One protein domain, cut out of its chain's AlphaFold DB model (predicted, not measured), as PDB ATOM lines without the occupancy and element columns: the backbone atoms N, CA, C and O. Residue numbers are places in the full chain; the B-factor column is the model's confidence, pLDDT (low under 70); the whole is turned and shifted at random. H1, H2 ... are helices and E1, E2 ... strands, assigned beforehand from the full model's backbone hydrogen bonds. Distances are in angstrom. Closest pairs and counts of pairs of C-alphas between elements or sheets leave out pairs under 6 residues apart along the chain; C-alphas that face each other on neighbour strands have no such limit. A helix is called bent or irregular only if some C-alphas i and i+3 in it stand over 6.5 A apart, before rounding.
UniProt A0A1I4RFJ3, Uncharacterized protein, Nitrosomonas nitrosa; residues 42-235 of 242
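AT A GLANCE: This is residues 42 to 235 of the 242 residues of an uncharacterized protein of Nitrosomonas nitrosa (UniProt A0A1I4RFJ3). A seven-stranded sheet, curled like part of a barrel and folded back on itself, has a much less curled four-stranded sheet packed over part of it, so that the two sheets make a sandwich with crossed strands. At the fold's far side the edge strand E5 runs on into the other edge strand, E6, and three short helices, H1, H2 and H3, sit round the curled sheet. The 194 printed residues hold three named helices and eleven named strands, in the order E1 E2 E3 E4 H1 E5 E6 H2 E7 H3 E8 E9 E10 E11, and the class is mostly strand. The large sheet runs E5 E4 E3 E10 E11 E7 E6 and the small one E1 E2 E9 E8, both antiparallel throughout. The whole is compact and rounded, with a radius of gyration of the C-alphas of 15.8 A and spans of 43 by 41 by 33 A.

IN THESE COORDINATES: In the large sheet, E5 is residues 138 to 143, 15.1 A long, E4 residues 90 to 98, 22.0 A, and E3 residues 76 to 84, 22.5 A. E10, the longest strand, is residues 213 to 224, 32.3 A long, with C-alpha 213 at (158.924, 128.414, 135.894). E11 is residues 227 to 234, 20.1 A long, ending with C-alpha 234 at (146.122, 122.510, 127.653). E7 is residues 160 to 165 and E6 residues 145 to 147. In the small sheet, E1 is residues 45 to 52, 20.0 A long, beginning with C-alpha 45 at (152.560, 136.398, 132.840). E2 is residues 56 to 63, 23.2 A, E9 residues 193 to 200, 21.1 A, and E8 residues 182 to 186. The helices are H1, residues 120 to 124, H2, residues 153 to 156, and H3, residues 167 to 173.

HOW THE PARTS SIT: The large sheet is a folded sheet, one sheet bent back into two leaves: E5 E4 E3 face E11 E7 E6, with E10 as the hinge. E10 bends by 65 degrees at residue 216 and its pairing is staggered, with E3 over residues 213 to 218 and with E11 over residues 218 to 224. N 79 and O 215 are 2.8 A apart, and N 220 and O 232 are 2.9 A apart. Between E5 and E4, N 141 and O 95 are within hydrogen-bond range at 2.8 A, and in the hairpin E3 and E4, N 91 and O 83 are within hydrogen-bond range at 2.9 A. Between the neighbour strands E11 and E7, N 165 and O 231 are within hydrogen-bond range at 2.9 A, and between the neighbour strands E7 and E6, N 146 and O 164 are within hydrogen-bond range at 2.9 A. The small sheet has N 49 and O 60 at 2.8 A between E1 and E2, N 59 and O 196 at 2.8 A between E2 and E9, and N 184 and O 195 at 2.8 A between E8 and E9. The sheets form a sandwich, two sheets face to face, with their strands at 76 degrees. The closest C-alphas of E5 and E8 are those of Trp 138 and Val 183, 6.5 A apart. H3 is on the large sheet at a height of 7.9 A, only just over E5 with 3 C-alphas, and runs across the strands at 69 degrees on the local plane. H2 only grazes that sheet with residues 153 to 155, and H1 stands at the sheet's level. In H1 and H3 every O i to N i+4 pair is within hydrogen-bond range; H2 is too short for one.

THE WHOLE: The two C-alphas farthest apart, those of Asp 86 and Glu 112, are 45.3 A apart. The printed part has no cut. The links E2 to E3, E4 to H1, H1 to E5 and E9 to E10 are long. The mean pLDDT of the printed part is 73.1, and 72 residues are under 70, among them residues 87 to 136.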
ATOM      1  N   TRP A  42     144.865 137.484 130.456       86.75
ATOM      2  CA  TRP A  42     145.089 136.910 131.787       86.75
ATOM      3  C   TRP A  42     146.225 135.878 131.803       86.75
ATOM      4  O   TRP A  42     146.952 135.763 132.778       86.75
ATOM      5  N   ALA A  43     146.390 135.145 130.703       86.88
ATOM      6  CA  ALA A  43     147.374 134.085 130.581       86.88
ATOM      7  C   ALA A  43     148.792 134.610 130.283       86.88
ATOM      8  O   ALA A  43     149.746 133.836 130.361       86.88
ATOM      9  N   ASP A  44     148.948 135.896 129.952       87.38
ATOM     10  CA  ASP A  44     150.253 136.540 129.776       87.38
ATOM     11  C   ASP A  44     150.855 136.866 131.141       87.38
ATOM     12  O   ASP A  44     150.380 137.773 131.818       87.38
ATOM     13  N   ILE A  45     151.880 136.134 131.569       85.25
ATOM     14  CA  ILE A  45     152.560 136.398 132.840       85.25
ATOM     15  C   ILE A  45     153.656 137.428 132.584       85.25
ATOM     16  O   ILE A  45     154.687 137.119 131.986       85.25
ATOM     17  N   THR A  46     153.435 138.658 133.039       87.00
ATOM     18  CA  THR A  46     154.356 139.777 132.794       87.00
ATOM     19  C   THR A  46     155.386 139.943 133.902       87.00
ATOM     20  O   THR A  46     156.478 140.445 133.648       87.00
ATOM     21  N   ASP A  47     155.038 139.538 135.122       86.56
ATOM     22  CA  ASP A  47     155.936 139.534 136.273       86.56
ATOM     23  C   ASP A  47     155.463 138.514 137.317       86.56
ATOM     24  O   ASP A  47     154.301 138.092 137.326       86.56
ATOM     25  N   PHE A  48     156.356 138.121 138.217       85.69
ATOM     26  CA  PHE A  48     156.021 137.277 139.354       85.69
ATOM     27  C   PHE A  48     156.951 137.547 140.534       85.69
ATOM     28  O   PHE A  48     158.091 137.986 140.405       85.69
ATOM     29  N   THR A  49     156.478 137.231 141.732       84.69
ATOM     30  CA  THR A  49     157.272 137.304 142.956       84.69
ATOM     31  C   THR A  49     157.008 136.075 143.806       84.69
ATOM     32  O   THR A  49     155.858 135.750 144.092       84.69
ATOM     33  N   ILE A  50     158.081 135.423 144.257       82.56
ATOM     34  CA  ILE A  50     158.029 134.387 145.291       82.56
ATOM     35  C   ILE A  50     158.739 134.929 146.524       82.56
ATOM     36  O   ILE A  50     159.931 135.237 146.479       82.56
ATOM     37  N   THR A  51     158.022 135.006 147.640       85.12
ATOM     38  CA  THR A  51     158.617 135.297 148.945       85.12
ATOM     39  C   THR A  51     158.647 134.017 149.759       85.12
ATOM     40  O   THR A  51     157.612 133.422 150.042       85.12
ATOM     41  N   LYS A  52     159.847 133.582 150.150       83.00
ATOM     42  CA  LYS A  52     160.037 132.386 150.972       83.00
ATOM     43  C   LYS A  52     160.593 132.763 152.337       83.00
ATOM     44  O   LYS A  52     161.608 133.447 152.454       83.00
ATOM     45  N   THR A  53     159.956 132.241 153.373       83.56
ATOM     46  CA  THR A  53     160.458 132.228 154.749       83.56
ATOM     47  C   THR A  53     160.742 130.780 155.166       83.56
ATOM     48  O   THR A  53     160.375 129.850 154.446       83.56
ATOM     49  N   PRO A  54     161.352 130.528 156.339       82.38
ATOM     50  CA  PRO A  54     161.561 129.160 156.818       82.38
ATOM     51  C   PRO A  54     160.281 128.334 157.014       82.38
ATOM     52  O   PRO A  54     160.373 127.121 157.154       82.38
ATOM     53  N   LYS A  55     159.103 128.972 157.077       82.94
ATOM     54  CA  LYS A  55     157.821 128.296 157.338       82.94
ATOM     55  C   LYS A  55     156.798 128.455 156.221       82.94
ATOM     56  O   LYS A  55     155.934 127.600 156.084       82.94
ATOM     57  N   LYS A  56     156.873 129.552 155.471       85.75
ATOM     58  CA  LYS A  56     155.826 129.975 154.545       85.75
ATOM     59  C   LYS A  56     156.376 130.368 153.189       85.75
ATOM     60  O   LYS A  56     157.499 130.881 153.107       85.75
ATOM     61  N   VAL A  57     155.546 130.183 152.177       83.62
ATOM     62  CA  VAL A  57     155.746 130.651 150.812       83.62
ATOM     63  C   VAL A  57     154.559 131.530 150.435       83.62
ATOM     64  O   VAL A  57     153.408 131.146 150.622       83.62
ATOM     65  N   ASP A  58     154.860 132.705 149.899       86.38
ATOM     66  CA  ASP A  58     153.881 133.604 149.303       86.38
ATOM     67  C   ASP A  58     154.238 133.797 147.830       86.38
ATOM     68  O   ASP A  58     155.414 133.922 147.469       86.38
ATOM     69  N   VAL A  59     153.219 133.843 146.983       84.69
ATOM     70  CA  VAL A  59     153.354 134.000 145.537       84.69
ATOM     71  C   VAL A  59     152.456 135.142 145.088       84.69
ATOM     72  O   VAL A  59     151.285 135.203 145.456       84.69
ATOM     73  N   ALA A  60     152.985 136.011 144.233       88.75
ATOM     74  CA  ALA A  60     152.195 136.926 143.422       88.75
ATOM     75  C   ALA A  60     152.549 136.758 141.940       88.75
ATOM     76  O   ALA A  60     153.724 136.638 141.595       88.75
ATOM     77  N   ILE A  61     151.536 136.765 141.081       87.12
ATOM     78  CA  ILE A  61     151.651 136.700 139.624       87.12
ATOM     79  C   ILE A  61     150.945 137.922 139.054       87.12
ATOM     80  O   ILE A  61     149.783 138.188 139.374       87.12
ATOM     81  N   THR A  62     151.657 138.651 138.205       90.06
ATOM     82  CA  THR A  62     151.136 139.794 137.468       90.06
ATOM     83  C   THR A  62     150.780 139.350 136.055       90.06
ATOM     84  O   THR A  62     151.616 138.788 135.346       90.06
ATOM     85  N   ALA A  63     149.534 139.598 135.664       89.38
ATOM     86  CA  ALA A  63     149.001 139.241 134.361       89.38
ATOM     87  C   ALA A  63     148.960 140.455 133.420       89.38
ATOM     88  O   ALA A  63     148.721 141.588 133.842       89.38
ATOM     89  N   GLY A  64     149.108 140.207 132.120       88.12
ATOM     90  CA  GLY A  64     149.022 141.227 131.074       88.12
ATOM     91  C   GLY A  64     147.597 141.719 130.800       88.12
ATOM     92  O   GLY A  64     147.417 142.703 130.081       88.12
ATOM     93  N   GLY A  65     146.580 141.055 131.359       89.06
ATOM     94  CA  GLY A  65     145.167 141.381 131.182       89.06
ATOM     95  C   GLY A  65     144.296 140.962 132.368       89.06
ATOM     96  O   GLY A  65     144.766 140.357 133.327       89.06
ATOM     97  N   ILE A  66     143.008 141.321 132.306       90.31
ATOM     98  CA  ILE A  66     142.030 141.068 133.379       90.31
ATOM     99  C   ILE A  66     141.951 139.570 133.671       90.31
ATOM    100  O   ILE A  66     141.649 138.790 132.770       90.31
ATOM    101  N   ILE A  67     142.144 139.201 134.935       88.06
ATOM    102  CA  ILE A  67     142.043 137.825 135.420       88.06
ATOM    103  C   ILE A  67     140.556 137.473 135.579       88.06
ATOM    104  O   ILE A  67     139.855 138.182 136.307       88.06
ATOM    105  N   PRO A  68     140.043 136.421 134.916       84.06
ATOM    106  CA  PRO A  68     138.653 135.999 135.064       84.06
ATOM    107  C   PRO A  68     138.360 135.606 136.512       84.06
ATOM    108  O   PRO A  68     139.149 134.906 137.134       84.06
ATOM    109  N   THR A  69     137.229 136.044 137.060       80.75
ATOM    110  CA  THR A  69     136.787 135.698 138.430       80.75
ATOM    111  C   THR A  69     135.363 135.152 138.458       80.75
ATOM    112  O   THR A  69     134.744 135.075 139.512       80.75
ATOM    113  N   ASP A  70     134.804 134.872 137.285       75.12
ATOM    114  CA  ASP A  70     133.424 134.433 137.084       75.12
ATOM    115  C   ASP A  70     133.340 132.982 136.587       75.12
ATOM    116  O   ASP A  70     132.257 132.513 136.248       75.12
ATOM    117  N   GLY A  71     134.480 132.284 136.511       69.25
ATOM    118  CA  GLY A  71     134.569 130.911 136.018       69.25
ATOM    119  C   GLY A  71     134.296 130.760 134.518       69.25
ATOM    120  O   GLY A  71     134.271 129.641 134.018       69.25
ATOM    121  N   SER A  72     134.113 131.850 133.761       71.44
ATOM    122  CA  SER A  72     133.683 131.804 132.350       71.44
ATOM    123  C   SER A  72     134.620 131.036 131.408       71.44
ATOM    124  O   SER A  72     134.204 130.659 130.313       71.44
ATOM    125  N   LEU A  73     135.865 130.789 131.824       70.19
ATOM    126  CA  LEU A  73     136.867 130.060 131.048       70.19
ATOM    127  C   LEU A  73     137.034 128.586 131.469       70.19
ATOM    128  O   LEU A  73     137.884 127.902 130.905       70.19
ATOM    129  N   GLY A  74     136.218 128.083 132.407       70.06
ATOM    130  CA  GLY A  74     136.367 126.739 132.983       70.06
ATOM    131  C   GLY A  74     137.591 126.625 133.898       70.06
ATOM    132  O   GLY A  74     138.094 127.650 134.361       70.06
ATOM    133  N   ALA A  75     138.079 125.397 134.121       74.81
ATOM    134  CA  ALA A  75     139.328 125.151 134.837       74.81
ATOM    135  C   ALA A  75     140.524 125.728 134.079       74.81
ATOM    136  O   ALA A  75     141.061 125.143 133.137       74.81
ATOM    137  N   ILE A  76     140.970 126.884 134.540       78.00
ATOM    138  CA  ILE A  76     142.195 127.539 134.101       78.00
ATOM    139  C   ILE A  76     143.122 127.712 135.279       78.00
ATOM    140  O   ILE A  76     142.651 127.746 136.408       78.00
ATOM    141  N   GLY A  77     144.415 127.885 135.028       79.50
ATOM    142  CA  GLY A  77     145.304 128.193 136.119       79.50
ATOM    143  C   GLY A  77     146.651 128.772 135.778       79.50
ATOM    144  O   GLY A  77     147.046 128.875 134.617       79.50
ATOM    145  N   TYR A  78     147.339 129.151 136.848       79.44
ATOM    146  CA  TYR A  78     148.759 129.458 136.827       79.44
ATOM    147  C   TYR A  78     149.504 128.339 137.524       79.44
ATOM    148  O   TYR A  78     149.063 127.881 138.572       79.44
ATOM    149  N   GLY A  79     150.628 127.937 136.950       75.50
ATOM    150  CA  GLY A  79     151.527 126.943 137.491       75.50
ATOM    151  C   GLY A  79     152.844 127.553 137.908       75.50
ATOM    152  O   GLY A  79     153.419 128.334 137.153       75.50
ATOM    153  N   ILE A  80     153.349 127.142 139.065       75.25
ATOM    154  CA  ILE A  80     154.749 127.355 139.437       75.25
ATOM    155  C   ILE A  80     155.425 126.008 139.479       75.25
ATOM    156  O   ILE A  80     155.142 125.225 140.375       75.25
ATOM    157  N   ILE A  81     156.340 125.760 138.556       72.75
ATOM    158  CA  ILE A  81     157.194 124.579 138.615       72.75
ATOM    159  C   ILE A  81     158.304 124.890 139.612       72.75
ATOM    160  O   ILE A  81     159.205 125.681 139.318       72.75
ATOM    161  N   THR A  82     158.206 124.327 140.812       66.12
ATOM    162  CA  THR A  82     159.145 124.633 141.898       66.12
ATOM    163  C   THR A  82     160.350 123.709 141.899       66.12
ATOM    164  O   THR A  82     161.382 124.102 142.430       66.12
ATOM    165  N   GLY A  83     160.254 122.532 141.278       67.94
ATOM    166  CA  GLY A  83     161.330 121.552 141.214       67.94
ATOM    167  C   GLY A  83     161.324 120.765 139.910       67.94
ATOM    168  O   GLY A  83     160.400 120.862 139.103       67.94
ATOM    169  N   PHE A  84     162.381 119.985 139.716       73.19
ATOM    170  CA  PHE A  84     162.462 119.005 138.644       73.19
ATOM    171  C   PHE A  84     162.971 117.682 139.215       73.19
ATOM    172  O   PHE A  84     163.838 117.697 140.093       73.19
ATOM    173  N   THR A  85     162.457 116.564 138.711       69.25
ATOM    174  CA  THR A  85     163.016 115.230 138.959       69.25
ATOM    175  C   THR A  85     164.456 115.132 138.430       69.25
ATOM    176  O   THR A  85     164.903 115.960 137.629       69.25
ATOM    177  N   ASP A  86     165.176 114.073 138.812       70.12
ATOM    178  CA  ASP A  86     166.525 113.784 138.298       70.12
ATOM    179  C   ASP A  86     166.568 113.612 136.764       70.12
ATOM    180  O   ASP A  86     167.585 113.908 136.133       70.12
ATOM    181  N   ASP A  87     165.465 113.178 136.142       67.62
ATOM    182  CA  ASP A  87     165.292 113.086 134.685       67.62
ATOM    183  C   ASP A  87     164.777 114.389 134.037       67.62
ATOM    184  O   ASP A  87     164.545 114.443 132.827       67.62
ATOM    185  N   GLY A  88     164.674 115.472 134.814       68.06
ATOM    186  CA  GLY A  88     164.397 116.824 134.330       68.06
ATOM    187  C   GLY A  88     162.922 117.135 134.082       68.06
ATOM    188  O   GLY A  88     162.633 118.095 133.363       68.06
ATOM    189  N   GLN A  89     162.002 116.356 134.654       69.62
ATOM    190  CA  GLN A  89     160.557 116.571 134.546       69.62
ATOM    191  C   GLN A  89     160.068 117.537 135.621       69.62
ATOM    192  O   GLN A  89     160.562 117.470 136.744       69.62
ATOM    193  N   PRO A  90     159.120 118.438 135.310       69.81
ATOM    194  CA  PRO A  90     158.593 119.373 136.293       69.81
ATOM    195  C   PRO A  90     157.892 118.631 137.437       69.81
ATOM    196  O   PRO A  90     157.057 117.761 137.205       69.81
ATOM    197  N   GLU A  91     158.201 119.017 138.671       64.38
ATOM    198  CA  GLU A  91     157.521 118.543 139.877       64.38
ATOM    199  C   GLU A  91     156.855 119.705 140.606       64.38
ATOM    200  O   GLU A  91     157.398 120.812 140.618       64.38
ATOM    201  N   ASN A  92     155.749 119.407 141.293       60.59
ATOM    202  CA  ASN A  92     154.978 120.328 142.129       60.59
ATOM    203  C   ASN A  92     154.587 121.604 141.397       60.59
ATOM    204  O   ASN A  92     155.313 122.599 141.407       60.59
ATOM    205  N   VAL A  93     153.399 121.586 140.815       62.97
ATOM    206  CA  VAL A  93     152.795 122.792 140.280       62.97
ATOM    207  C   VAL A  93     151.801 123.308 141.300       62.97
ATOM    208  O   VAL A  93     150.769 122.687 141.533       62.97
ATOM    209  N   LEU A  94     152.128 124.445 141.921       64.06
ATOM    210  CA  LEU A  94     151.099 125.252 142.568       64.06
ATOM    211  C   LEU A  94     150.154 125.696 141.460       64.06
ATOM    212  O   LEU A  94     150.558 126.488 140.610       64.06
ATOM    213  N   VAL A  95     148.943 125.165 141.482       63.72
ATOM    214  CA  VAL A  95     147.879 125.507 140.559       63.72
ATOM    215  C   VAL A  95     146.917 126.431 141.263       63.72
ATOM    216  O   VAL A  95     146.304 126.060 142.253       63.72
ATOM    217  N   LEU A  96     146.763 127.630 140.725       62.53
ATOM    218  CA  LEU A  96     145.613 128.460 141.047       62.53
ATOM    219  C   LEU A  96     144.514 128.068 140.062       62.53
ATOM    220  O   LEU A  96     144.780 128.194 138.877       62.53
ATOM    221  N   THR A  97     143.350 127.572 140.488       59.81
ATOM    222  CA  THR A  97     142.231 127.261 139.577       59.81
ATOM    223  C   THR A  97     140.986 128.076 139.863       59.81
ATOM    224  O   THR A  97     140.607 128.223 141.017       59.81
ATOM    225  N   SER A  98     140.319 128.558 138.811       56.84
ATOM    226  CA  SER A  98     138.900 128.942 138.867       56.84
ATOM    227  C   SER A  98     138.060 127.866 138.195       56.84
ATOM    228  O   SER A  98     138.498 127.352 137.170       56.84
ATOM    229  N   HIS A  99     136.862 127.574 138.696       58.59
ATOM    230  CA  HIS A  99     136.008 126.525 138.135       58.59
ATOM    231  C   HIS A  99     134.731 127.066 137.482       58.59
ATOM    232  O   HIS A  99     134.181 128.088 137.900       58.59
ATOM    233  N   LEU A 100     134.227 126.345 136.471       55.75
ATOM    234  CA  LEU A 100     132.840 126.478 136.007       55.75
ATOM    235  C   LEU A 100     132.044 125.265 136.493       55.75
ATOM    236  O   LEU A 100     132.389 124.123 136.194       55.75
ATOM    237  N   CYS A 101     130.938 125.519 137.189       51.56
ATOM    238  CA  CYS A 101     130.269 124.560 138.076       51.56
ATOM    239  C   CYS A 101     129.894 123.192 137.463       51.56
ATOM    240  O   CYS A 101     129.797 122.210 138.190       51.56
ATOM    241  N   VAL A 102     129.709 123.097 136.141       46.59
ATOM    242  CA  VAL A 102     129.359 121.840 135.439       46.59
ATOM    243  C   VAL A 102     130.558 121.202 134.724       46.59
ATOM    244  O   VAL A 102     130.566 119.997 134.494       46.59
ATOM    245  N   ALA A 103     131.574 121.992 134.362       46.75
ATOM    246  CA  ALA A 103     132.732 121.504 133.610       46.75
ATOM    247  C   ALA A 103     133.743 120.766 134.508       46.75
ATOM    248  O   ALA A 103     134.393 119.830 134.045       46.75
ATOM    249  N   ASP A 104     133.793 121.145 135.791       48.56
ATOM    250  CA  ASP A 104     134.785 120.681 136.770       48.56
ATOM    251  C   ASP A 104     134.162 119.982 137.987       48.56
ATOM    252  O   ASP A 104     134.733 119.979 139.078       48.56
ATOM    253  N   SER A 105     132.970 119.401 137.838       49.94
ATOM    254  CA  SER A 105     132.418 118.484 138.836       49.94
ATOM    255  C   SER A 105     132.688 117.037 138.416       49.94
ATOM    256  O   SER A 105     132.701 116.699 137.231       49.94
ATOM    257  N   PHE A 106     132.869 116.150 139.397       49.84
ATOM    258  CA  PHE A 106     132.915 114.699 139.151       49.84
ATOM    259  C   PHE A 106     131.633 114.209 138.445       49.84
ATOM    260  O   PHE A 106     131.645 113.250 137.684       49.84
ATOM    261  N   GLU A 107     130.519 114.910 138.663       49.59
ATOM    262  CA  GLU A 107     129.222 114.642 138.050       49.59
ATOM    263  C   GLU A 107     128.889 115.735 137.022       49.59
ATOM    264  O   GLU A 107     128.078 116.624 137.285       49.59
ATOM    265  N   GLN A 108     129.468 115.639 135.818       42.62
ATOM    266  CA  GLN A 108     129.349 116.612 134.707       42.62
ATOM    267  C   GLN A 108     127.908 116.925 134.220       42.62
ATOM    268  O   GLN A 108     127.715 117.626 133.227       42.62
ATOM    269  N   LYS A 109     126.867 116.380 134.860       42.66
ATOM    270  CA  LYS A 109     125.453 116.529 134.469       42.66
ATOM    271  C   LYS A 109     124.571 117.205 135.513       42.66
ATOM    272  O   LYS A 109     123.431 117.536 135.195       42.66
ATOM    273  N   ALA A 110     125.058 117.413 136.730       41.75
ATOM    274  CA  ALA A 110     124.268 117.983 137.806       41.75
ATOM    275  C   ALA A 110     124.951 119.251 138.303       41.75
ATOM    276  O   ALA A 110     125.868 119.163 139.099       41.75
ATOM    277  N   ALA A 111     124.531 120.420 137.820       42.78
ATOM    278  CA  ALA A 111     124.030 121.478 138.693       42.78
ATOM    279  C   ALA A 111     124.009 122.833 137.979       42.78
ATOM    280  O   ALA A 111     125.029 123.441 137.682       42.78
ATOM    281  N   GLU A 112     122.812 123.398 137.880       47.44
ATOM    282  CA  GLU A 112     122.604 124.844 137.770       47.44
ATOM    283  C   GLU A 112     123.000 125.584 139.081       47.44
ATOM    284  O   GLU A 112     122.696 126.764 139.242       47.44
ATOM    285  N   ARG A 113     123.620 124.891 140.060       48.97
ATOM    286  CA  ARG A 113     123.925 125.357 141.427       48.97
ATOM    287  C   ARG A 113     125.255 124.802 141.965       48.97
ATOM    288  O   ARG A 113     125.340 123.664 142.417       48.97
ATOM    289  N   CYS A 114     126.261 125.663 141.966       50.84
ATOM    290  CA  CYS A 114     127.649 125.424 142.372       50.84
ATOM    291  C   CYS A 114     127.806 124.861 143.803       50.84
ATOM    292  O   CYS A 114     128.610 123.965 144.042       50.84
ATOM    293  N   ASP A 115     126.951 125.295 144.735       52.00
ATOM    294  CA  ASP A 115     127.054 124.957 146.164       52.00
ATOM    295  C   ASP A 115     126.742 123.484 146.495       52.00
ATOM    296  O   ASP A 115     127.030 123.019 147.596       52.00
ATOM    297  N   THR A 116     126.127 122.739 145.566       49.53
ATOM    298  CA  THR A 116     125.694 121.346 145.802       49.53
ATOM    299  C   THR A 116     126.633 120.287 145.230       49.53
ATOM    300  O   THR A 116     126.393 119.098 145.432       49.53
ATOM    301  N   THR A 117     127.688 120.695 144.520       51.81
ATOM    302  CA  THR A 117     128.639 119.775 143.885       51.81
ATOM    303  C   THR A 117     130.011 119.867 144.525       51.81
ATOM    304  O   THR A 117     130.543 120.956 144.722       51.81
ATOM    305  N   VAL A 118     130.593 118.701 144.788       57.28
ATOM    306  CA  VAL A 118     131.979 118.552 145.232       57.28
ATOM    307  C   VAL A 118     132.893 118.846 144.044       57.28
ATOM    308  O   VAL A 118     132.670 118.288 142.961       57.28
ATOM    309  N   GLY A 119     133.895 119.711 144.231       58.28
ATOM    310  CA  GLY A 119     134.890 119.998 143.195       58.28
ATOM    311  C   GLY A 119     135.569 118.718 142.697       58.28
ATOM    312  O   GLY A 119     135.752 117.759 143.454       58.28
ATOM    313  N   LEU A 120     135.925 118.668 141.413       60.41
ATOM    314  CA  LEU A 120     136.546 117.486 140.815       60.41
ATOM    315  C   LEU A 120     137.818 117.058 141.557       60.41
ATOM    316  O   LEU A 120     137.983 115.874 141.839       60.41
ATOM    317  N   LEU A 121     138.675 118.014 141.923       60.00
ATOM    318  CA  LEU A 121     139.888 117.745 142.698       60.00
ATOM    319  C   LEU A 121     139.520 117.272 144.118       60.00
ATOM    320  O   LEU A 121     139.948 116.200 144.535       60.00
ATOM    321  N   ALA A 122     138.615 117.971 144.807       58.94
ATOM    322  CA  ALA A 122     138.127 117.585 146.133       58.94
ATOM    323  C   ALA A 122     137.640 116.125 146.211       58.94
ATOM    324  O   ALA A 122     137.992 115.384 147.132       58.94
ATOM    325  N   LYS A 123     136.849 115.687 145.217       60.16
ATOM    326  CA  LYS A 123     136.293 114.324 145.155       60.16
ATOM    327  C   LYS A 123     137.309 113.289 144.681       60.16
ATOM    328  O   LYS A 123     137.298 112.178 145.206       60.16
ATOM    329  N   LEU A 124     138.176 113.630 143.722       60.06
ATOM    330  CA  LEU A 124     139.252 112.740 143.272       60.06
ATOM    331  C   LEU A 124     140.244 112.425 144.387       60.06
ATOM    332  O   LEU A 124     140.893 111.383 144.327       60.06
ATOM    333  N   PHE A 125     140.353 113.301 145.382       57.53
ATOM    334  CA  PHE A 125     141.446 113.239 146.329       57.53
ATOM    335  C   PHE A 125     141.041 113.225 147.810       57.53
ATOM    336  O   PHE A 125     141.838 113.580 148.679       57.53
ATOM    337  N   GLU A 126     139.811 112.789 148.100       55.41
ATOM    338  CA  GLU A 126     139.288 112.605 149.465       55.41
ATOM    339  C   GLU A 126     139.410 113.857 150.360       55.41
ATOM    340  O   GLU A 126     139.590 113.752 151.577       55.41
ATOM    341  N   GLY A 127     139.310 115.055 149.770       52.97
ATOM    342  CA  GLY A 127     139.267 116.313 150.516       52.97
ATOM    343  C   GLY A 127     138.068 116.370 151.469       52.97
ATOM    344  O   GLY A 127     137.170 115.523 151.433       52.97
ATOM    345  N   VAL A 128     138.013 117.382 152.338       50.84
ATOM    346  CA  VAL A 128     136.814 117.616 153.155       50.84
ATOM    347  C   VAL A 128     135.686 118.048 152.214       50.84
ATOM    348  O   VAL A 128     135.542 119.213 151.865       50.84
ATOM    349  N   ILE A 129     134.875 117.072 151.802       50.94
ATOM    350  CA  ILE A 129     133.782 117.166 150.814       50.94
ATOM    351  C   ILE A 129     132.802 118.325 151.087       50.94
ATOM    352  O   ILE A 129     132.122 118.790 150.177       50.94
ATOM    353  N   ASN A 130     132.732 118.792 152.335       49.81
ATOM    354  CA  ASN A 130     131.822 119.844 152.784       49.81
ATOM    355  C   ASN A 130     132.445 121.255 152.799       49.81
ATOM    356  O   ASN A 130     131.743 122.191 153.165       49.81
ATOM    357  N   GLU A 131     133.735 121.397 152.484       50.81
ATOM    358  CA  GLU A 131     134.469 122.675 152.525       50.81
ATOM    359  C   GLU A 131     135.037 123.071 151.150       50.81
ATOM    360  O   GLU A 131     135.169 124.259 150.866       50.81
ATOM    361  N   GLU A 132     135.288 122.107 150.257       54.03
ATOM    362  CA  GLU A 132     135.723 122.363 148.875       54.03
ATOM    363  C   GLU A 132     134.525 122.366 147.905       54.03
ATOM    364  O   GLU A 132     134.219 121.383 147.213       54.03
ATOM    365  N   HIS A 133     133.810 123.492 147.886       55.06
ATOM    366  CA  HIS A 133     132.713 123.733 146.952       55.06
ATOM    367  C   HIS A 133     133.233 124.076 145.553       55.06
ATOM    368  O   HIS A 133     134.237 124.766 145.393       55.06
ATOM    369  N   ASN A 134     132.513 123.624 144.524       56.50
ATOM    370  CA  ASN A 134     132.815 123.959 143.137       56.50
ATOM    371  C   ASN A 134     132.330 125.381 142.808       56.50
ATOM    372  O   ASN A 134     131.308 125.547 142.143       56.50
ATOM    373  N   ASP A 135     133.001 126.405 143.331       59.31
ATOM    374  CA  ASP A 135     132.661 127.805 143.087       59.31
ATOM    375  C   ASP A 135     133.601 128.473 142.064       59.31
ATOM    376  O   ASP A 135     134.667 127.972 141.711       59.31
ATOM    377  N   ALA A 136     133.175 129.625 141.543       64.00
ATOM    378  CA  ALA A 136     133.944 130.394 140.563       64.00
ATOM    379  C   ALA A 136     135.138 131.154 141.180       64.00
ATOM    380  O   ALA A 136     135.752 131.987 140.502       64.00
ATOM    381  N   THR A 137     135.444 130.928 142.463       70.38
ATOM    382  CA  THR A 137     136.571 131.578 143.130       70.38
ATOM    383  C   THR A 137     137.872 130.839 142.832       70.38
ATOM    384  O   THR A 137     137.877 129.732 142.298       70.38
ATOM    385  N   TRP A 138     138.995 131.514 143.076       76.25
ATOM    386  CA  TRP A 138     140.306 130.942 142.816       76.25
ATOM    387  C   TRP A 138     140.800 130.174 144.034       76.25
ATOM    388  O   TRP A 138     140.945 130.761 145.106       76.25
ATOM    389  N   HIS A 139     141.137 128.904 143.831       74.12
ATOM    390  CA  HIS A 139     141.692 128.014 144.853       74.12
ATOM    391  C   HIS A 139     143.131 127.664 144.521       74.12
ATOM    392  O   HIS A 139     143.511 127.652 143.351       74.12
ATOM    393  N   ALA A 140     143.939 127.387 145.539       76.75
ATOM    394  CA  ALA A 140     145.311 126.945 145.352       76.75
ATOM    395  C   ALA A 140     145.407 125.440 145.607       76.75
ATOM    396  O   ALA A 140     145.023 124.976 146.669       76.75
ATOM    397  N   HIS A 141     145.957 124.690 144.664       75.38
ATOM    398  CA  HIS A 141     146.204 123.254 144.780       75.38
ATOM    399  C   HIS A 141     147.673 122.961 144.496       75.38
ATOM    400  O   HIS A 141     148.311 123.694 143.736       75.38
ATOM    401  N   PHE A 142     148.213 121.870 145.035       74.19
ATOM    402  CA  PHE A 142     149.466 121.318 144.532       74.19
ATOM    403  C   PHE A 142     149.160 120.112 143.650       74.19
ATOM    404  O   PHE A 142     148.487 119.168 144.045       74.19
ATOM    405  N   LEU A 143     149.635 120.134 142.413       76.94
ATOM    406  CA  LEU A 143     149.489 118.998 141.512       76.94
ATOM    407  C   LEU A 143     150.866 118.428 141.198       76.94
ATOM    408  O   LEU A 143     151.807 119.170 140.892       76.94
ATOM    409  N   ASP A 144     150.973 117.104 141.244       78.56
ATOM    410  CA  ASP A 144     152.090 116.410 140.623       78.56
ATOM    411  C   ASP A 144     151.790 116.267 139.130       78.56
ATOM    412  O   ASP A 144     150.671 115.929 138.744       78.56
ATOM    413  N   LEU A 145     152.772 116.555 138.278       80.75
ATOM    414  CA  LEU A 145     152.631 116.444 136.829       80.75
ATOM    415  C   LEU A 145     153.492 115.309 136.292       80.75
ATOM    416  O   LEU A 145     154.544 114.987 136.848       80.75
ATOM    417  N   LYS A 146     153.066 114.755 135.161       82.31
ATOM    418  CA  LYS A 146     153.856 113.820 134.362       82.31
ATOM    419  C   LYS A 146     153.738 114.130 132.869       82.31
ATOM    420  O   LYS A 146     152.745 114.727 132.441       82.31
ATOM    421  N   PRO A 147     154.729 113.722 132.059       84.62
ATOM    422  CA  PRO A 147     154.610 113.759 130.610       84.62
ATOM    423  C   PRO A 147     153.450 112.898 130.118       84.62
ATOM    424  O   PRO A 147     153.229 111.794 130.621       84.62
ATOM    425  N   ILE A 148     152.767 113.378 129.084       86.06
ATOM    426  CA  ILE A 148     151.763 112.592 128.367       86.06
ATOM    427  C   ILE A 148     152.460 111.429 127.647       86.06
ATOM    428  O   ILE A 148     153.444 111.625 126.929       86.06
ATOM    429  N   THR A 149     151.931 110.216 127.804       85.50
ATOM    430  CA  THR A 149     152.356 109.040 127.033       85.50
ATOM    431  C   THR A 149     151.441 108.816 125.830       85.50
ATOM    432  O   THR A 149     150.291 109.244 125.836       85.50
ATOM    433  N   GLU A 150     151.904 108.094 124.803       82.44
ATOM    434  CA  GLU A 150     151.091 107.788 123.606       82.44
ATOM    435  C   GLU A 150     149.778 107.048 123.923       82.44
ATOM    436  O   GLU A 150     148.832 107.097 123.142       82.44
ATOM    437  N   SER A 151     149.716 106.360 125.065       82.50
ATOM    438  CA  SER A 151     148.537 105.626 125.528       82.50
ATOM    439  C   SER A 151     147.584 106.458 126.391       82.50
ATOM    440  O   SER A 151     146.558 105.933 126.811       82.50
ATOM    441  N   SER A 152     147.945 107.696 126.730       84.25
ATOM    442  CA  SER A 152     147.130 108.582 127.560       84.25
ATOM    443  C   SER A 152     145.997 109.198 126.740       84.25
ATOM    444  O   SER A 152     146.206 109.602 125.594       84.25
ATOM    445  N   ASP A 153     144.811 109.352 127.335       86.38
ATOM    446  CA  ASP A 153     143.698 110.072 126.699       86.38
ATOM    447  C   ASP A 153     144.087 111.522 126.354       86.38
ATOM    448  O   ASP A 153     143.621 112.088 125.359       86.38
ATOM    449  N   CYS A 154     145.032 112.094 127.108       87.62
ATOM    450  CA  CYS A 154     145.592 113.414 126.851       87.62
ATOM    451  C   CYS A 154     146.397 113.508 125.546       87.62
ATOM    452  O   CYS A 154     146.526 114.604 124.999       87.62
ATOM    453  N   ALA A 155     146.904 112.395 125.005       88.19
ATOM    454  CA  ALA A 155     147.690 112.397 123.769       88.19
ATOM    455  C   ALA A 155     146.873 112.834 122.544       88.19
ATOM    456  O   ALA A 155     147.422 113.393 121.595       88.19
ATOM    457  N   ASN A 156     145.555 112.626 122.578       86.88
ATOM    458  CA  ASN A 156     144.650 112.971 121.479       86.88
ATOM    459  C   ASN A 156     144.090 114.399 121.581       86.88
ATOM    460  O   ASN A 156     143.291 114.822 120.742       86.88
ATOM    461  N   VAL A 157     144.489 115.156 122.604       87.12
ATOM    462  CA  VAL A 157     144.030 116.525 122.827       87.12
ATOM    463  C   VAL A 157     144.826 117.481 121.944       87.12
ATOM    464  O   VAL A 157     146.027 117.643 122.125       87.12
ATOM    465  N   SER A 158     144.167 118.139 120.987       86.44
ATOM    466  CA  SER A 158     144.832 118.988 119.981       86.44
ATOM    467  C   SER A 158     145.602 120.180 120.554       86.44
ATOM    468  O   SER A 158     146.501 120.704 119.904       86.44
ATOM    469  N   ASP A 159     145.209 120.635 121.738       85.44
ATOM    470  CA  ASP A 159     145.746 121.786 122.453       85.44
ATOM    471  C   ASP A 159     146.533 121.382 123.710       85.44
ATOM    472  O   ASP A 159     146.728 122.212 124.592       85.44
ATOM    473  N   ASN A 160     146.977 120.124 123.823       85.88
ATOM    474  CA  ASN A 160     147.780 119.686 124.966       85.88
ATOM    475  C   ASN A 160     149.155 120.373 124.986       85.88
ATOM    476  O   ASN A 160     149.748 120.631 123.938       85.88
ATOM    477  N   ILE A 161     149.683 120.619 126.187       80.75
ATOM    478  CA  ILE A 161     151.031 121.187 126.381       80.75
ATOM    479  C   ILE A 161     152.082 120.121 126.740       80.75
ATOM    480  O   ILE A 161     153.152 120.445 127.250       80.75
ATOM    481  N   GLY A 162     151.785 118.841 126.486       83.44
ATOM    482  CA  GLY A 162     152.680 117.714 126.772       83.44
ATOM    483  C   GLY A 162     152.684 117.229 128.226       83.44
ATOM    484  O   GLY A 162     153.476 116.348 128.557       83.44
ATOM    485  N   LEU A 163     151.813 117.772 129.084       85.12
ATOM    486  CA  LEU A 163     151.718 117.433 130.505       85.12
ATOM    487  C   LEU A 163     150.292 117.039 130.905       85.12
ATOM    488  O   LEU A 163     149.311 117.602 130.418       85.12
ATOM    489  N   GLU A 164     150.192 116.110 131.847       86.06
ATOM    490  CA  GLU A 164     148.958 115.764 132.551       86.06
ATOM    491  C   GLU A 164     149.210 115.680 134.059       86.06
ATOM    492  O   GLU A 164     150.353 115.539 134.506       86.06
ATOM    493  N   VAL A 165     148.144 115.778 134.851       83.06
ATOM    494  CA  VAL A 165     148.224 115.564 136.299       83.06
ATOM    495  C   VAL A 165     148.500 114.090 136.566       83.06
ATOM    496  O   VAL A 165     147.782 113.202 136.099       83.06
ATOM    497  N   ASP A 166     149.522 113.819 137.364       84.38
ATOM    498  CA  ASP A 166     149.793 112.489 137.871       84.38
ATOM    499  C   ASP A 166     148.886 112.191 139.068       84.38
ATOM    500  O   ASP A 166     149.256 112.410 140.222       84.38
ATOM    501  N   LEU A 167     147.662 111.735 138.786       78.69
ATOM    502  CA  LEU A 167     146.638 111.476 139.805       78.69
ATOM    503  C   LEU A 167     147.120 110.504 140.892       78.69
ATOM    504  O   LEU A 167     146.879 110.743 142.072       78.69
ATOM    505  N   GLU A 168     147.837 109.441 140.512       79.75
ATOM    506  CA  GLU A 168     148.363 108.441 141.451       79.75
ATOM    507  C   GLU A 168     149.394 109.058 142.399       79.75
ATOM    508  O   GLU A 168     149.297 108.909 143.620       79.75
ATOM    509  N   ARG A 169     150.361 109.796 141.844       79.19
ATOM    510  CA  ARG A 169     151.387 110.460 142.648       79.19
ATOM    511  C   ARG A 169     150.789 111.554 143.525       79.19
ATOM    512  O   ARG A 169     151.115 111.588 144.704       79.19
ATOM    513  N   THR A 170     149.878 112.363 142.985       75.75
ATOM    514  CA  THR A 170     149.196 113.442 143.720       75.75
ATOM    515  C   THR A 170     148.425 112.891 144.929       75.75
ATOM    516  O   THR A 170     148.488 113.468 146.013       75.75
ATOM    517  N   LEU A 171     147.760 111.735 144.779       72.94
ATOM    518  CA  LEU A 171     147.117 111.012 145.885       72.94
ATOM    519  C   LEU A 171     148.130 110.522 146.926       72.94
ATOM    520  O   LEU A 171     147.917 110.666 148.131       72.94
ATOM    521  N   ALA A 172     149.235 109.930 146.473       74.69
ATOM    522  CA  ALA A 172     150.253 109.370 147.358       74.69
ATOM    523  C   ALA A 172     150.999 110.448 148.165       74.69
ATOM    524  O   ALA A 172     151.329 110.228 149.333       74.69
ATOM    525  N   THR A 173     151.260 111.608 147.558       69.94
ATOM    526  CA  THR A 173     151.950 112.749 148.182       69.94
ATOM    527  C   THR A 173     151.019 113.624 149.014       69.94
ATOM    528  O   THR A 173     151.508 114.373 149.859       69.94
ATOM    529  N   LYS A 174     149.699 113.499 148.823       67.31
ATOM    530  CA  LYS A 174     148.661 114.379 149.387       67.31
ATOM    531  C   LYS A 174     148.747 115.831 148.911       67.31
ATOM    532  O   LYS A 174     148.226 116.729 149.569       67.31
ATOM    533  N   ASN A 175     149.395 116.064 147.770       65.44
ATOM    534  CA  ASN A 175     149.533 117.398 147.184       65.44
ATOM    535  C   ASN A 175     148.171 117.990 146.755       65.44
ATOM    536  O   ASN A 175     148.004 119.199 146.654       65.44
ATOM    537  N   ASN A 176     147.147 117.161 146.597       58.09
ATOM    538  CA  ASN A 176     145.811 117.564 146.177       58.09
ATOM    539  C   ASN A 176     145.030 118.509 147.103       58.09
ATOM    540  O   ASN A 176     144.039 119.089 146.657       58.09
ATOM    541  N   VAL A 177     145.374 118.571 148.391       56.91
ATOM    542  CA  VAL A 177     144.579 119.312 149.376       56.91
ATOM    543  C   VAL A 177     144.881 120.792 149.205       56.91
ATOM    544  O   VAL A 177     146.052 121.174 149.222       56.91
ATOM    545  N   SER A 178     143.844 121.621 149.051       62.34
ATOM    546  CA  SER A 178     144.033 123.071 149.108       62.34
ATOM    547  C   SER A 178     144.583 123.415 150.497       62.34
ATOM    548  O   SER A 178     143.897 123.176 151.494       62.34
ATOM    549  N   PRO A 179     145.840 123.883 150.623       65.31
ATOM    550  CA  PRO A 179     146.393 124.204 151.933       65.31
ATOM    551  C   PRO A 179     145.611 125.373 152.533       65.31
ATOM    552  O   PRO A 179     145.025 126.161 151.797       65.31
ATOM    553  N   ASP A 180     145.669 125.574 153.848       70.44
ATOM    554  CA  ASP A 180     145.174 126.824 154.436       70.44
ATOM    555  C   ASP A 180     145.921 128.012 153.809       70.44
ATOM    556  O   ASP A 180     147.106 128.241 154.073       70.44
ATOM    557  N   ASN A 181     145.235 128.760 152.948       76.12
ATOM    558  CA  ASN A 181     145.832 129.818 152.150       76.12
ATOM    559  C   ASN A 181     144.858 130.987 151.951       76.12
ATOM    560  O   ASN A 181     143.672 130.905 152.265       76.12
ATOM    561  N   ASP A 182     145.386 132.113 151.484       83.50
ATOM    562  CA  ASP A 182     144.586 133.287 151.128       83.50
ATOM    563  C   ASP A 182     144.900 133.667 149.682       83.50
ATOM    564  O   ASP A 182     145.972 134.228 149.404       83.50
ATOM    565  N   VAL A 183     143.981 133.309 148.776       84.62
ATOM    566  CA  VAL A 183     144.008 133.696 147.362       84.62
ATOM    567  C   VAL A 183     143.286 135.024 147.170       84.62
ATOM    568  O   VAL A 183     142.135 135.207 147.564       84.62
ATOM    569  N   ARG A 184     143.946 135.963 146.491       89.38
ATOM    570  CA  ARG A 184     143.385 137.277 146.166       89.38
ATOM    571  C   ARG A 184     143.621 137.616 144.710       89.38
ATOM    572  O   ARG A 184     144.759 137.616 144.250       89.38
ATOM    573  N   VAL A 185     142.551 138.004 144.025       89.19
ATOM    574  CA  VAL A 185     142.605 138.573 142.676       89.19
ATOM    575  C   VAL A 185     142.375 140.080 142.758       89.19
ATOM    576  O   VAL A 185     141.435 140.546 143.402       89.19
ATOM    577  N   ASN A 186     143.228 140.862 142.099       92.12
ATOM    578  CA  ASN A 186     143.112 142.313 142.018       92.12
ATOM    579  C   ASN A 186     143.171 142.790 140.565       92.12
ATOM    580  O   ASN A 186     144.245 143.047 140.026       92.12
ATOM    581  N   ASN A 187     141.993 142.970 139.968       91.88
ATOM    582  CA  ASN A 187     141.828 143.506 138.614       91.88
ATOM    583  C   ASN A 187     141.764 145.044 138.553       91.88
ATOM    584  O   ASN A 187     141.700 145.606 137.466       91.88
ATOM    585  N   ASN A 188     141.777 145.741 139.695       90.25
ATOM    586  CA  ASN A 188     141.646 147.206 139.754       90.25
ATOM    587  C   ASN A 188     142.993 147.939 139.640       90.25
ATOM    588  O   ASN A 188     143.062 149.157 139.811       90.25
ATOM    589  N   ARG A 189     144.079 147.201 139.407       81.38
ATOM    590  CA  ARG A 189     145.424 147.740 139.214       81.38
ATOM    591  C   ARG A 189     145.711 147.914 137.728       81.38
ATOM    592  O   ARG A 189     145.119 147.238 136.896       81.38
ATOM    593  N   THR A 190     146.662 148.794 137.415       84.00
ATOM    594  CA  THR A 190     147.209 148.936 136.055       84.00
ATOM    595  C   THR A 190     147.724 147.601 135.520       84.00
ATOM    596  O   THR A 190     147.605 147.331 134.333       84.00
ATOM    597  N   GLU A 191     148.250 146.770 136.417       85.44
ATOM    598  CA  GLU A 191     148.697 145.416 136.137       85.44
ATOM    599  C   GLU A 191     147.904 144.460 137.042       85.44
ATOM    600  O   GLU A 191     148.118 144.454 138.263       85.44
ATOM    601  N   PRO A 192     146.922 143.725 136.491       92.94
ATOM    602  CA  PRO A 192     146.144 142.753 137.244       92.94
ATOM    603  C   PRO A 192     147.037 141.743 137.958       92.94
ATOM    604  O   PRO A 192     148.023 141.265 137.406       92.94
ATOM    605  N   THR A 193     146.706 141.421 139.205       91.94
ATOM    606  CA  THR A 193     147.525 140.524 140.031       91.94
ATOM    607  C   THR A 193     146.662 139.428 140.634       91.94
ATOM    608  O   THR A 193     145.577 139.714 141.142       91.94
ATOM    609  N   ILE A 194     147.172 138.202 140.656       89.38
ATOM    610  CA  ILE A 194     146.693 137.143 141.544       89.38
ATOM    611  C   ILE A 194     147.792 136.811 142.546       89.38
ATOM    612  O   ILE A 194     148.966 136.710 142.191       89.38
ATOM    613  N   SER A 195     147.434 136.677 143.813       89.94
ATOM    614  CA  SER A 195     148.374 136.302 144.862       89.94
ATOM    615  C   SER A 195     147.805 135.190 145.708       89.94
ATOM    616  O   SER A 195     146.629 135.248 146.056       89.94
ATOM    617  N   VAL A 196     148.658 134.258 146.107       86.50
ATOM    618  CA  VAL A 196     148.368 133.312 147.177       86.50
ATOM    619  C   VAL A 196     149.385 133.497 148.287       86.50
ATOM    620  O   VAL A 196     150.584 133.651 148.047       86.50
ATOM    621  N   SER A 197     148.893 133.526 149.516       87.62
ATOM    622  CA  SER A 197     149.725 133.723 150.698       87.62
ATOM    623  C   SER A 197     149.463 132.659 151.749       87.62
ATOM    624  O   SER A 197     148.414 132.016 151.751       87.62
ATOM    625  N   ASN A 198     150.423 132.516 152.663       83.81
ATOM    626  CA  ASN A 198     150.416 131.559 153.768       83.81
ATOM    627  C   ASN A 198     150.567 130.081 153.385       83.81
ATOM    628  O   ASN A 198     150.270 129.235 154.221       83.81
ATOM    629  N   LEU A 199     151.115 129.750 152.212       82.38
ATOM    630  CA  LEU A 199     151.388 128.349 151.868       82.38
ATOM    631  C   LEU A 199     152.437 127.778 152.831       82.38
ATOM    632  O   LEU A 199     153.527 128.352 152.947       82.38
ATOM    633  N   ASN A 200     152.152 126.670 153.521       79.81
ATOM    634  CA  ASN A 200     153.155 126.083 154.406       79.81
ATOM    635  C   ASN A 200     154.217 125.374 153.579       79.81
ATOM    636  O   ASN A 200     153.930 124.605 152.668       79.81
ATOM    637  N   LEU A 201     155.479 125.594 153.938       76.88
ATOM    638  CA  LEU A 201     156.596 124.981 153.227       76.88
ATOM    639  C   LEU A 201     156.584 123.443 153.327       76.88
ATOM    640  O   LEU A 201     157.121 122.780 152.450       76.88
ATOM    641  N   SER A 202     155.977 122.888 154.381       77.38
ATOM    642  CA  SER A 202     155.793 121.443 154.576       77.38
ATOM    643  C   SER A 202     154.856 120.795 153.567       77.38
ATOM    644  O   SER A 202     154.928 119.583 153.396       77.38
ATOM    645  N   ASP A 203     153.991 121.588 152.937       73.69
ATOM    646  CA  ASP A 203     152.959 121.092 152.025       73.69
ATOM    647  C   ASP A 203     153.541 120.889 150.617       73.69
ATOM    648  O   ASP A 203     152.937 120.248 149.770       73.69
ATOM    649  N   PHE A 204     154.759 121.388 150.375       71.50
ATOM    650  CA  PHE A 204     155.501 121.141 149.150       71.50
ATOM    651  C   PHE A 204     156.332 119.867 149.299       71.50
ATOM    652  O   PHE A 204     157.291 119.835 150.077       71.50
ATOM    653  N   HIS A 205     156.055 118.857 148.473       68.38
ATOM    654  CA  HIS A 205     156.924 117.681 148.374       68.38
ATOM    655  C   HIS A 205     158.370 118.068 147.996       68.38
ATOM    656  O   HIS A 205     159.327 117.506 148.529       68.38
ATOM    657  N   ASN A 206     158.544 119.079 147.131       68.38
ATOM    658  CA  ASN A 206     159.848 119.657 146.804       68.38
ATOM    659  C   ASN A 206     159.890 121.155 147.140       68.38
ATOM    660  O   ASN A 206     159.209 121.981 146.532       68.38
ATOM    661  N   THR A 207     160.731 121.512 148.112       68.62
ATOM    662  CA  THR A 207     160.878 122.889 148.609       68.62
ATOM    663  C   THR A 207     162.000 123.666 147.915       68.62
ATOM    664  O   THR A 207     162.334 124.781 148.343       68.62
ATOM    665  N   ASP A 208     162.618 123.095 146.880       68.19
ATOM    666  CA  ASP A 208     163.790 123.646 146.209       68.19
ATOM    667  C   ASP A 208     163.420 124.549 145.022       68.19
ATOM    668  O   ASP A 208     163.709 124.221 143.880       68.19
ATOM    669  N   PHE A 209     162.839 125.726 145.304       63.00
ATOM    670  CA  PHE A 209     162.375 126.757 144.344       63.00
ATOM    671  C   PHE A 209     163.472 127.396 143.455       63.00
ATOM    672  O   PHE A 209     163.373 128.560 143.064       63.00
ATOM    673  N   LYS A 210     164.564 126.693 143.146       54.41
ATOM    674  CA  LYS A 210     165.744 127.246 142.462       54.41
ATOM    675  C   LYS A 210     165.465 127.752 141.048       54.41
ATOM    676  O   LYS A 210     166.262 128.537 140.538       54.41
ATOM    677  N   LYS A 211     164.384 127.296 140.406       55.84
ATOM    678  CA  LYS A 211     164.019 127.644 139.025       55.84
ATOM    679  C   LYS A 211     162.502 127.667 138.842       55.84
ATOM    680  O   LYS A 211     161.986 126.915 138.027       55.84
ATOM    681  N   GLY A 212     161.810 128.505 139.615       59.59
ATOM    682  CA  GLY A 212     160.377 128.744 139.428       59.59
ATOM    683  C   GLY A 212     160.070 129.073 137.967       59.59
ATOM    684  O   GLY A 212     160.414 130.163 137.514       59.59
ATOM    685  N   VAL A 213     159.473 128.138 137.228       68.69
ATOM    686  CA  VAL A 213     158.924 128.414 135.894       68.69
ATOM    687  C   VAL A 213     157.446 128.690 136.070       68.69
ATOM    688  O   VAL A 213     156.729 127.870 136.642       68.69
ATOM    689  N   PHE A 214     157.017 129.853 135.596       72.69
ATOM    690  CA  PHE A 214     155.637 130.288 135.670       72.69
ATOM    691  C   PHE A 214     154.958 130.065 134.336       72.69
ATOM    692  O   PHE A 214     155.478 130.457 133.291       72.69
ATOM    693  N   VAL A 215     153.803 129.421 134.385       75.75
ATOM    694  CA  VAL A 215     153.031 129.051 133.203       75.75
ATOM    695  C   VAL A 215     151.568 129.337 133.457       75.75
ATOM    696  O   VAL A 215     151.112 129.274 134.593       75.75
ATOM    697  N   SER A 216     150.827 129.639 132.409       82.62
ATOM    698  CA  SER A 216     149.372 129.595 132.433       82.62
ATOM    699  C   SER A 216     148.916 128.370 131.647       82.62
ATOM    700  O   SER A 216     149.597 127.930 130.717       82.62
ATOM    701  N   PHE A 217     147.778 127.788 132.013       83.50
ATOM    702  CA  PHE A 217     147.212 126.639 131.301       83.50
ATOM    703  C   PHE A 217     145.695 126.550 131.485       83.50
ATOM    704  O   PHE A 217     145.120 127.176 132.374       83.50
ATOM    705  N   GLY A 218     145.050 125.752 130.637       82.94
ATOM    706  CA  GLY A 218     143.731 125.179 130.905       82.94
ATOM    707  C   GLY A 218     143.859 123.739 131.407       82.94
ATOM    708  O   GLY A 218     144.836 123.061 131.080       82.94
ATOM    709  N   ILE A 219     142.875 123.246 132.153       80.88
ATOM    710  CA  ILE A 219     142.753 121.832 132.525       80.88
ATOM    711  C   ILE A 219     141.549 121.243 131.794       80.88
ATOM    712  O   ILE A 219     140.450 121.795 131.828       80.88
ATOM    713  N   ARG A 220     141.746 120.093 131.146       82.88
ATOM    714  CA  ARG A 220     140.663 119.311 130.543       82.88
ATOM    715  C   ARG A 220     140.567 117.949 131.215       82.88
ATOM    716  O   ARG A 220     141.500 117.153 131.128       82.88
ATOM    717  N   GLY A 221     139.433 117.680 131.855       79.19
ATOM    718  CA  GLY A 221     139.133 116.372 132.431       79.19
ATOM    719  C   GLY A 221     138.605 115.376 131.398       79.19
ATOM    720  O   GLY A 221     137.775 115.724 130.557       79.19
ATOM    721  N   PHE A 222     139.060 114.129 131.496       80.25
ATOM    722  CA  PHE A 222     138.514 112.973 130.785       80.25
ATOM    723  C   PHE A 222     137.940 111.993 131.792       80.25
ATOM    724  O   PHE A 222     138.530 111.780 132.849       80.25
ATOM    725  N   ALA A 223     136.796 111.398 131.465       72.44
ATOM    726  CA  ALA A 223     136.099 110.480 132.350       72.44
ATOM    727  C   ALA A 223     135.745 109.169 131.651       72.44
ATOM    728  O   ALA A 223     135.354 109.148 130.481       72.44
ATOM    729  N   SER A 224     135.812 108.082 132.417       72.69
ATOM    730  CA  SER A 224     135.249 106.783 132.064       72.69
ATOM    731  C   SER A 224     134.041 106.520 132.960       72.69
ATOM    732  O   SER A 224     134.171 106.194 134.142       72.69
ATOM    733  N   GLY A 225     132.843 106.723 132.410       73.56
ATOM    734  CA  GLY A 225     131.607 106.733 133.193       73.56
ATOM    735  C   GLY A 225     131.489 108.007 134.030       73.56
ATOM    736  O   GLY A 225     131.514 109.103 133.480       73.56
ATOM    737  N   GLU A 226     131.336 107.855 135.346       61.38
ATOM    738  CA  GLU A 226     131.267 108.978 136.298       61.38
ATOM    739  C   GLU A 226     132.640 109.347 136.875       61.38
ATOM    740  O   GLU A 226     132.764 110.346 137.569       61.38
ATOM    741  N   THR A 227     133.684 108.564 136.593       64.00
ATOM    742  CA  THR A 227     135.003 108.752 137.201       64.00
ATOM    743  C   THR A 227     135.948 109.446 136.240       64.00
ATOM    744  O   THR A 227     136.182 108.950 135.137       64.00
ATOM    745  N   VAL A 228     136.545 110.556 136.675       72.19
ATOM    746  CA  VAL A 228     137.646 111.191 135.946       72.19
ATOM    747  C   VAL A 228     138.894 110.319 136.011       72.19
ATOM    748  O   VAL A 228     139.325 109.901 137.082       72.19
ATOM    749  N   THR A 229     139.453 110.037 134.840       76.00
ATOM    750  CA  THR A 229     140.613 109.166 134.636       76.00
ATOM    751  C   THR A 229     141.870 109.952 134.286       76.00
ATOM    752  O   THR A 229     142.962 109.510 134.632       76.00
ATOM    753  N   HIS A 230     141.726 111.121 133.652       82.62
ATOM    754  CA  HIS A 230     142.844 111.988 133.279       82.62
ATOM    755  C   HIS A 230     142.490 113.469 133.438       82.62
ATOM    756  O   HIS A 230     141.351 113.879 133.206       82.62
ATOM    757  N   LEU A 231     143.493 114.279 133.781       84.12
ATOM    758  CA  LEU A 231     143.431 115.741 133.773       84.12
ATOM    759  C   LEU A 231     144.579 116.265 132.908       84.12
ATOM    760  O   LEU A 231     145.738 116.268 133.323       84.12
ATOM    761  N   CYS A 232     144.257 116.698 131.698       85.94
ATOM    762  CA  CYS A 232     145.240 117.131 130.713       85.94
ATOM    763  C   CYS A 232     145.488 118.629 130.839       85.94
ATOM    764  O   CYS A 232     144.527 119.406 130.850       85.94
ATOM    765  N   LEU A 233     146.753 119.050 130.866       85.62
ATOM    766  CA  LEU A 233     147.072 120.466 130.747       85.62
ATOM    767  C   LEU A 233     147.029 120.860 129.267       85.62
ATOM    768  O   LEU A 233     147.560 120.172 128.388       85.62
ATOM    769  N   THR A 234     146.385 121.987 128.997       86.06
ATOM    770  CA  THR A 234     146.122 122.510 127.653       86.06
ATOM    771  C   THR A 234     146.566 123.959 127.532       86.06
ATOM    772  O   THR A 234     146.770 124.644 128.540       86.06
ATOM    773  N   THR A 235     146.722 124.443 126.297       85.19
ATOM    774  CA  THR A 235     146.995 125.861 126.057       85.19
ATOM    775  C   THR A 235     145.884 126.705 126.686       85.19
ATOM    776  O   THR A 235     144.714 126.346 126.524       85.19
TER     777      THR A 235